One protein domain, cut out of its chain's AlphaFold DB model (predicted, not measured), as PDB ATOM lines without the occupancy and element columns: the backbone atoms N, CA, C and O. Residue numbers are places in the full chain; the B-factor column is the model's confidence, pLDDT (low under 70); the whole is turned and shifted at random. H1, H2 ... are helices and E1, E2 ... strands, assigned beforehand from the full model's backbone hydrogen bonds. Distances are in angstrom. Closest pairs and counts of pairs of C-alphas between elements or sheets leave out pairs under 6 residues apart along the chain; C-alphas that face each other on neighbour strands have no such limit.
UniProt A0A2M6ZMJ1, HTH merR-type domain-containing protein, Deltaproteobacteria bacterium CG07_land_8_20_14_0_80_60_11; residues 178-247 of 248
ATOM      1  N   LYS A 178     172.271 180.768 132.903       90.88
ATOM      2  CA  LYS A 178     173.431 181.607 132.584       90.88
ATOM      3  C   LYS A 178     172.986 182.879 131.899       90.88
ATOM      4  O   LYS A 178     172.208 182.846 130.953       90.88
ATOM      5  N   GLU A 179     173.524 184.002 132.349       95.00
ATOM      6  CA  GLU A 179     173.363 185.263 131.638       95.00
ATOM      7  C   GLU A 179     174.441 185.392 130.567       95.00
ATOM      8  O   GLU A 179     175.620 185.133 130.817       95.00
ATOM      9  N   HIS A 180     174.033 185.813 129.377       95.00
ATOM     10  CA  HIS A 180     174.930 186.084 128.268       95.00
ATOM     11  C   HIS A 180     174.565 187.413 127.615       95.00
ATOM     12  O   HIS A 180     173.394 187.772 127.519       95.00
ATOM     13  N   LYS A 181     175.577 188.155 127.170       96.69
ATOM     14  CA  LYS A 181     175.385 189.419 126.459       96.69
ATOM     15  C   LYS A 181     175.500 189.181 124.964       96.69
ATOM     16  O   LYS A 181     176.533 188.700 124.510       96.69
ATOM     17  N   VAL A 182     174.471 189.554 124.213       95.94
ATOM     18  CA  VAL A 182     174.454 189.480 122.746       95.94
ATOM     19  C   VAL A 182     174.370 190.881 122.156       95.94
ATOM     20  O   VAL A 182     173.825 191.793 122.779       95.94
ATOM     21  N   LYS A 183     174.926 191.071 120.958       95.50
ATOM     22  CA  LYS A 183     174.851 192.343 120.234       95.50
ATOM     23  C   LYS A 183     174.021 192.178 118.974       95.50
ATOM     24  O   LYS A 183     174.336 191.322 118.159       95.50
ATOM     25  N   VAL A 184     173.026 193.043 118.813       93.19
ATOM     26  CA  VAL A 184     172.133 193.081 117.651       93.19
ATOM     27  C   VAL A 184     171.995 194.533 117.205       93.19
ATOM     28  O   VAL A 184     171.664 195.391 118.021       93.19
ATOM     29  N   ASN A 185     172.289 194.840 115.937       85.94
ATOM     30  CA  ASN A 185     172.182 196.194 115.365       85.94
ATOM     31  C   ASN A 185     172.792 197.309 116.249       85.94
ATOM     32  O   ASN A 185     172.168 198.339 116.496       85.94
ATOM     33  N   ASN A 186     174.019 197.096 116.747       87.12
ATOM     34  CA  ASN A 186     174.750 197.972 117.687       87.12
ATOM     35  C   ASN A 186     174.150 198.141 119.097       87.12
ATOM     36  O   ASN A 186     174.742 198.847 119.916       87.12
ATOM     37  N   MET A 187     173.039 197.483 119.418       89.50
ATOM     38  CA  MET A 187     172.484 197.424 120.770       89.50
ATOM     39  C   MET A 187     172.944 196.150 121.477       89.50
ATOM     40  O   MET A 187     173.177 195.122 120.843       89.50
ATOM     41  N   GLU A 188     173.119 196.225 122.794       95.56
ATOM     42  CA  GLU A 188     173.494 195.084 123.632       95.56
ATOM     43  C   GLU A 188     172.270 194.623 124.427       95.56
ATOM     44  O   GLU A 188     171.591 195.447 125.041       95.56
ATOM     45  N   PHE A 189     172.009 193.318 124.410       95.75
ATOM     46  CA  PHE A 189     170.901 192.672 125.107       95.75
ATOM     47  C   PHE A 189     171.430 191.612 126.065       95.75
ATOM     48  O   PHE A 189     172.440 190.954 125.793       95.75
ATOM     49  N   THR A 190     170.725 191.420 127.173       96.75
ATOM     50  CA  THR A 190     171.032 190.395 128.162       96.75
ATOM     51  C   THR A 190     170.063 189.241 127.985       96.75
ATOM     52  O   THR A 190     168.868 189.363 128.257       96.75
ATOM     53  N   VAL A 191     170.577 188.090 127.567       96.94
ATOM     54  CA  VAL A 191     169.782 186.872 127.424       96.94
ATOM     55  C   VAL A 191     170.043 185.917 128.584       96.94
ATOM     56  O   VAL A 191     171.166 185.790 129.070       96.94
ATOM     57  N   LEU A 192     168.986 185.256 129.047       96.06
ATOM     58  CA  LEU A 192     169.027 184.223 130.070       96.06
ATOM     59  C   LEU A 192     168.906 182.855 129.401       96.06
ATOM     60  O   LEU A 192     167.853 182.523 128.858       96.06
ATOM     61  N   LEU A 193     169.971 182.063 129.462       94.31
ATOM     62  CA  LEU A 193     169.994 180.680 129.007       94.31
ATOM     63  C   LEU A 193     169.528 179.773 130.144       94.31
ATOM     64  O   LEU A 193     170.141 179.745 131.208       94.31
ATOM     65  N   THR A 194     168.453 179.031 129.909       92.06
ATOM     66  CA  THR A 194     167.868 178.056 130.829       92.06
ATOM     67  C   THR A 194     167.997 176.657 130.218       92.06
ATOM     68  O   THR A 194     167.327 176.360 129.227       92.06
ATOM     69  N   PRO A 195     168.862 175.795 130.769       88.69
ATOM     70  CA  PRO A 195     169.038 174.422 130.306       88.69
ATOM     71  C   PRO A 195     167.771 173.586 130.513       88.69
ATOM     72  O   PRO A 195     167.181 173.610 131.595       88.69
ATOM     73  N   ASP A 196     167.394 172.785 129.515       86.81
ATOM     74  CA  ASP A 196     166.350 171.781 129.691       86.81
ATOM     75  C   ASP A 196     166.958 170.499 130.278       86.81
ATOM     76  O   ASP A 196     167.665 169.731 129.616       86.81
ATOM     77  N   ILE A 197     166.694 170.272 131.562       83.00
ATOM     78  CA  ILE A 197     167.219 169.122 132.304       83.00
ATOM     79  C   ILE A 197     166.564 167.800 131.901       83.00
ATOM     80  O   ILE A 197     167.153 166.725 132.077       83.00
ATOM     81  N   GLU A 198     165.347 167.878 131.367       75.69
ATOM     82  CA  GLU A 198     164.614 166.740 130.870       75.69
ATOM     83  C   GLU A 198     165.047 166.520 129.433       75.69
ATOM     84  O   GLU A 198     165.737 165.538 129.164       75.69
ATOM     85  N   ASP A 199     164.669 167.380 128.492       71.19
ATOM     86  CA  ASP A 199     164.847 167.179 127.053       71.19
ATOM     87  C   ASP A 199     166.301 167.249 126.569       71.19
ATOM     88  O   ASP A 199     166.704 166.500 125.663       71.19
ATOM     89  N   GLY A 200     167.149 167.933 127.334       72.12
ATOM     90  CA  GLY A 200     168.416 168.433 126.830       72.12
ATOM     91  C   GLY A 200     168.170 169.589 125.861       72.12
ATOM     92  O   GLY A 200     167.072 169.758 125.348       72.12
ATOM     93  N   GLY A 201     169.209 170.376 125.610       83.88
ATOM     94  CA  GLY A 201     169.060 171.644 124.903       83.88
ATOM     95  C   GLY A 201     168.923 172.813 125.869       83.88
ATOM     96  O   GLY A 201     169.062 172.666 127.089       83.88
ATOM     97  N   VAL A 202     168.750 173.997 125.301       91.06
ATOM     98  CA  VAL A 202     168.822 175.264 126.017       91.06
ATOM     99  C   VAL A 202     167.735 176.184 125.492       91.06
ATOM    100  O   VAL A 202     167.703 176.496 124.305       91.06
ATOM    101  N   THR A 203     166.867 176.637 126.388       93.44
ATOM    102  CA  THR A 203     165.948 177.745 126.126       93.44
ATOM    103  C   THR A 203     166.677 179.045 126.406       93.44
ATOM    104  O   THR A 203     167.449 179.137 127.357       93.44
ATOM    105  N   VAL A 204     166.425 180.074 125.613       96.88
ATOM    106  CA  VAL A 204     167.030 181.388 125.799       96.88
ATOM    107  C   VAL A 204     165.970 182.471 125.690       96.88
ATOM    108  O   VAL A 204     165.117 182.435 124.806       96.88
ATOM    109  N   GLN A 205     166.003 183.433 126.606       96.69
ATOM    110  CA  GLN A 205     165.042 184.532 126.644       96.69
ATOM    111  C   GLN A 205     165.759 185.863 126.849       96.69
ATOM    112  O   GLN A 205     166.631 185.973 127.709       96.69
ATOM    113  N   CYS A 206     165.375 186.883 126.086       96.50
ATOM    114  CA  CYS A 206     165.872 188.243 126.276       96.50
ATOM    115  C   CYS A 206     165.202 188.904 127.491       96.50
ATOM    116  O   CYS A 206     163.980 188.852 127.643       96.50
ATOM    117  N   LYS A 207     165.991 189.542 128.365       96.12
ATOM    118  CA  LYS A 207     165.468 190.242 129.548       96.12
ATOM    119  C   LYS A 207     164.784 191.552 129.181       96.12
ATOM    120  O   LYS A 207     163.773 191.906 129.783       96.12
ATOM    121  N   GLU A 208     165.347 192.280 128.224       94.31
ATOM    122  CA  GLU A 208     164.852 193.586 127.797       94.31
ATOM    123  C   GLU A 208     163.615 193.458 126.899       94.31
ATOM    124  O   GLU A 208     162.740 194.322 126.931       94.31
ATOM    125  N   ILE A 209     163.509 192.358 126.142       92.12
ATOM    126  CA  ILE A 209     162.365 192.042 125.278       92.12
ATOM    127  C   ILE A 209     161.841 190.646 125.653       92.12
ATOM    128  O   ILE A 209     162.198 189.665 125.005       92.12
ATOM    129  N   PRO A 210     160.965 190.521 126.671       88.69
ATOM    130  CA  PRO A 210     160.507 189.216 127.163       88.69
ATOM    131  C   PRO A 210     159.779 188.349 126.126       88.69
ATOM    132  O   PRO A 210     159.686 187.136 126.312       88.69
ATOM    133  N   ALA A 211     159.250 188.963 125.059       88.56
ATOM    134  CA  ALA A 211     158.614 188.272 123.937       88.56
ATOM    135  C   ALA A 211     159.624 187.583 122.999       88.56
ATOM    136  O   ALA A 211     159.243 186.668 122.271       88.56
ATOM    137  N   ALA A 212     160.895 187.995 123.025       92.88
ATOM    138  CA  ALA A 212     161.965 187.324 122.306       92.88
ATOM    139  C   ALA A 212     162.438 186.123 123.137       92.88
ATOM    140  O   ALA A 212     163.146 186.258 124.141       92.88
ATOM    141  N   ILE A 213     162.009 184.941 122.705       95.19
ATOM    142  CA  ILE A 213     162.370 183.645 123.270       95.19
ATOM    143  C   ILE A 213     162.726 182.692 122.133       95.19
ATOM    144  O   ILE A 213     162.105 182.716 121.072       95.19
ATOM    145  N   SER A 214     163.728 181.853 122.361       96.50
ATOM    146  CA  SER A 214     164.167 180.841 121.409       96.50
ATOM    147  C   SER A 214     164.704 179.604 122.133       96.50
ATOM    148  O   SER A 214     164.743 179.560 123.365       96.50
ATOM    149  N   GLN A 215     165.096 178.584 121.378       95.06
ATOM    150  CA  GLN A 215     165.668 177.339 121.896       95.06
ATOM    151  C   GLN A 215     166.699 176.762 120.919       95.06
ATOM    152  O   GLN A 215     166.642 177.053 119.726       95.06
ATOM    153  N   GLY A 216     167.608 175.923 121.407       92.56
ATOM    154  CA  GLY A 216     168.565 175.177 120.579       92.56
ATOM    155  C   GLY A 216     169.064 173.906 121.267       92.56
ATOM    156  O   GLY A 216     168.914 173.756 122.484       92.56
ATOM    157  N   ASP A 217     169.691 172.991 120.520       87.25
ATOM    158  CA  ASP A 217     170.242 171.748 121.088       87.25
ATOM    159  C   ASP A 217     171.472 172.014 121.979       87.25
ATOM    160  O   ASP A 217     171.860 171.178 122.802       87.25
ATOM    161  N   ASN A 218     172.106 173.180 121.823       89.19
ATOM    162  CA  ASN A 218     173.253 173.640 122.600       89.19
ATOM    163  C   ASN A 218     173.215 175.166 122.816       89.19
ATOM    164  O   ASN A 218     172.429 175.867 122.183       89.19
ATOM    165  N   GLU A 219     174.074 175.681 123.707       91.31
ATOM    166  CA  GLU A 219     174.114 177.115 124.050       91.31
ATOM    167  C   GLU A 219     174.361 178.009 122.828       91.31
ATOM    168  O   GLU A 219     173.699 179.033 122.697       91.31
ATOM    169  N   GLN A 220     175.277 177.623 121.932       93.12
ATOM    170  CA  GLN A 220     175.612 178.431 120.756       93.12
ATOM    171  C   GLN A 220     174.430 178.518 119.791       93.12
ATOM    172  O   GLN A 220     174.052 179.609 119.394       93.12
ATOM    173  N   GLU A 221     173.809 177.384 119.475       94.94
ATOM    174  CA  GLU A 221     172.631 177.346 118.607       94.94
ATOM    175  C   GLU A 221     171.464 178.147 119.196       94.94
ATOM    176  O   GLU A 221     170.799 178.887 118.481       94.94
ATOM    177  N   ALA A 222     171.234 178.051 120.509       95.56
ATOM    178  CA  ALA A 222     170.221 178.864 121.172       95.56
ATOM    179  C   ALA A 222     170.538 180.366 121.035       95.56
ATOM    180  O   ALA A 222     169.642 181.146 120.715       95.56
ATOM    181  N   ILE A 223     171.803 180.764 121.233       96.81
ATOM    182  CA  ILE A 223     172.272 182.150 121.065       96.81
ATOM    183  C   ILE A 223     172.057 182.644 119.630       96.81
ATOM    184  O   ILE A 223     171.537 183.741 119.442       96.81
ATOM    185  N   ASP A 224     172.416 181.842 118.632       96.75
ATOM    186  CA  ASP A 224     172.230 182.199 117.226       96.75
ATOM    187  C   ASP A 224     170.728 182.391 116.930       96.75
ATOM    188  O   ASP A 224     170.309 183.437 116.436       96.75
ATOM    189  N   ASN A 225     169.886 181.455 117.382       97.12
ATOM    190  CA  ASN A 225     168.442 181.513 117.157       97.12
ATOM    191  C   ASN A 225     167.748 182.691 117.875       97.12
ATOM    192  O   ASN A 225     166.699 183.150 117.416       97.12
ATOM    193  N   ILE A 226     168.250 183.165 119.026       97.19
ATOM    194  CA  ILE A 226     167.678 184.347 119.703       97.19
ATOM    195  C   ILE A 226     168.148 185.655 119.073       97.19
ATOM    196  O   ILE A 226     167.397 186.626 119.102       97.19
ATOM    197  N   ILE A 227     169.352 185.692 118.494       96.62
ATOM    198  CA  ILE A 227     169.833 186.856 117.741       96.62
ATOM    199  C   ILE A 227     168.914 187.098 116.541       96.62
ATOM    200  O   ILE A 227     168.384 188.201 116.420       96.62
ATOM    201  N   ASP A 228     168.617 186.057 115.757       95.56
ATOM    202  CA  ASP A 228     167.682 186.140 114.626       95.56
ATOM    203  C   ASP A 228     166.289 186.627 115.071       95.56
ATOM    204  O   ASP A 228     165.669 187.490 114.443       95.56
ATOM    205  N   ALA A 229     165.791 186.116 116.204       94.75
ATOM    206  CA  ALA A 229     164.509 186.541 116.766       94.75
ATOM    207  C   ALA A 229     164.514 188.019 117.207       94.75
ATOM    208  O   ALA A 229     163.525 188.727 117.010       94.75
ATOM    209  N   LEU A 230     165.616 188.499 117.790       94.56
ATOM    210  CA  LEU A 230     165.775 189.896 118.197       94.56
ATOM    211  C   LEU A 230     165.850 190.837 116.991       94.56
ATOM    212  O   LEU A 230     165.252 191.912 117.039       94.56
ATOM    213  N   GLU A 231     166.531 190.442 115.913       92.94
ATOM    214  CA  GLU A 231     166.554 191.205 114.656       92.94
ATOM    215  C   GLU A 231     165.133 191.415 114.120       92.94
ATOM    216  O   GLU A 231     164.721 192.558 113.903       92.94
ATOM    217  N   LEU A 232     164.342 190.341 114.046       89.88
ATOM    218  CA  LEU A 232     162.938 190.385 113.623       89.88
ATOM    219  C   LEU A 232     162.073 191.293 114.517       89.88
ATOM    220  O   LEU A 232     161.228 192.050 114.023       89.88
ATOM    221  N   CYS A 233     162.271 191.249 115.840       87.69
ATOM    222  CA  CYS A 233     161.553 192.125 116.770       87.69
ATOM    223  C   CYS A 233     161.862 193.608 116.518       87.69
ATOM    224  O   CYS A 233     160.949 194.438 116.496       87.69
ATOM    225  N   LEU A 234     163.135 193.945 116.302       87.75
ATOM    226  CA  LEU A 234     163.577 195.321 116.075       87.75
ATOM    227  C   LEU A 234     163.108 195.871 114.726       87.75
ATOM    228  O   LEU A 234     162.684 197.028 114.649       87.75
ATOM    229  N   GLU A 235     163.133 195.049 113.674       85.75
ATOM    230  CA  GLU A 235     162.568 195.410 112.372       85.75
ATOM    231  C   GLU A 235     161.082 195.754 112.503       85.75
ATOM    232  O   GLU A 235     160.646 196.817 112.051       85.75
ATOM    233  N   THR A 236     160.322 194.919 113.212       82.50
ATOM    234  CA  THR A 236     158.887 195.131 113.439       82.50
ATOM    235  C   THR A 236     158.614 196.439 114.190       82.50
ATOM    236  O   THR A 236     157.733 197.209 113.799       82.50
ATOM    237  N   GLU A 237     159.392 196.753 115.232       77.38
ATOM    238  CA  GLU A 237     159.269 198.036 115.936       77.38
ATOM    239  C   GLU A 237     159.556 199.243 115.037       77.38
ATOM    240  O   GLU A 237     158.908 200.287 115.168       77.38
ATOM    241  N   SER A 238     160.539 199.128 114.142       75.69
ATOM    242  CA  SER A 238     160.895 200.209 113.222       75.69
ATOM    243  C   SER A 238     159.782 200.485 112.204       75.69
ATOM    244  O   SER A 238     159.455 201.648 111.957       75.69
ATOM    245  N   LEU A 239     159.132 199.429 111.700       75.25
ATOM    246  CA  LEU A 239     157.992 199.525 110.788       75.25
ATOM    247  C   LEU A 239     156.795 200.191 111.474       75.25
ATOM    248  O   LEU A 239     156.281 201.185 110.961       75.25
ATOM    249  N   LEU A 240     156.436 199.747 112.683       77.75
ATOM    250  CA  LEU A 240     155.337 200.332 113.463       77.75
ATOM    251  C   LEU A 240     155.563 201.820 113.775       77.75
ATOM    252  O   LEU A 240     154.634 202.624 113.695       77.75
ATOM    253  N   LYS A 241     156.803 202.218 114.096       73.81
ATOM    254  CA  LYS A 241     157.165 203.633 114.303       73.81
ATOM    255  C   LYS A 241     157.047 204.453 113.013       73.81
ATOM    256  O   LYS A 241     156.636 205.610 113.076       73.81
ATOM    257  N   SER A 242     157.390 203.869 111.863       72.25
ATOM    258  CA  SER A 242     157.305 204.541 110.559       72.25
ATOM    259  C   SER A 242     155.862 204.730 110.076       72.25
ATOM    260  O   SER A 242     155.528 205.803 109.578       72.25
ATOM    261  N   GLU A 243     154.985 203.749 110.303       73.00
ATOM    262  CA  GLU A 243     153.555 203.836 109.984       73.00
ATOM    263  C   GLU A 243     152.838 204.838 110.896       73.00
ATOM    264  O   GLU A 243     152.050 205.654 110.422       73.00
ATOM    265  N   ALA A 244     153.174 204.866 112.190       63.44
ATOM    266  CA  ALA A 244     152.629 205.845 113.130       63.44
ATOM    267  C   ALA A 244     152.983 207.304 112.768       63.44
ATOM    268  O   ALA A 244     152.225 208.212 113.102       63.44
ATOM    269  N   HIS A 245     154.104 207.534 112.074       58.69
ATOM    270  CA  HIS A 245     154.517 208.858 111.590       58.69
ATOM    271  C   HIS A 245     153.858 209.271 110.264       58.69
ATOM    272  O   HIS A 245     153.871 210.451 109.936       58.69
ATOM    273  N   GLN A 246     153.295 208.332 109.494       55.72
ATOM    274  CA  GLN A 246     152.609 208.625 108.225       55.72
ATOM    275  C   GLN A 246     151.107 208.909 108.393       55.72
ATOM    276  O   GLN A 246     150.445 209.289 107.432       55.72
ATOM    277  N   VAL A 247     150.565 208.726 109.602       54.72
ATOM    278  CA  VAL A 247     149.144 208.960 109.931       54.72
ATOM    279  C   VAL A 247     148.938 210.283 110.703       54.72
ATOM    280  O   VAL A 247     147.819 210.597 111.109       54.72
TER     281      VAL A 247
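This is residues 178 to 247 of the 248 residues of the protein "HTH merR-type domain-containing protein" of Deltaproteobacteria bacterium CG07_land_8_20_14_0_80_60_11 (UniProt A0A2M6ZMJ1). A sheet of four strands, E1 to E4, curls round the first part of one long helix, H1, and the far part of that helix sticks out from the body at residues 235 to 246. The printed part has 70 residues, with four named strands and then one named helix along the chain; the sheet's order is E1, E2, E3, E4, antiparallel throughout, and the class is mixed, helices and strands. The whole is loose, with a radius of gyration of the C-alphas of 13.8 A, and spans 50 by 21 by 16 A, a rod; without residues 235 to 247, which stand free, the body spans 34 by 18 by 17 A.

Begin with the strand E1, residues 178 to 184, and its hairpin partner E2, residues 187 to 195, where N 180 and O 191 are 2.9 A apart, within hydrogen-bond range. E2 forms a hairpin with E3, residues 202 to 206; look at N 194 and O 203, 2.7 A apart. E3 forms a hairpin with E4, residues 213 to 216, with N 204 and O 214 at 2.9 A. The four make a meander, each strand the antiparallel neighbour of the one before, in a strongly twisted sheet; the edge strands E1 and E4 are apart. H1, residues 219 to 246, is on one face of this sheet, two layers in all, and the sheet curls round its residues 219 to 234. Its closest C-alphas to E4 are those of Gly 216 and Ala 222, 4.1 A apart, and to E1 those of Val 184 and Glu 231, 6.6 A. Every O i to N i+4 pair in H1 is within hydrogen-bond range.

Find C-alpha 178 at (173.431, 181.607, 132.584), where E1 begins its 18.9 A. E2 runs 25.1 A, E3 13.3 A and E4 10.8 A. Then find C-alpha 219 at (174.114, 177.115, 124.050); from there H1 runs 41.3 A to C-alpha 246 at (152.609, 208.625, 108.225).

The C-alphas of Glu 198 and Val 247, the two farthest apart, are 49.6 A from each other. The printed part has no cut and no long link. Residues 244 to 247 are under pLDDT 70.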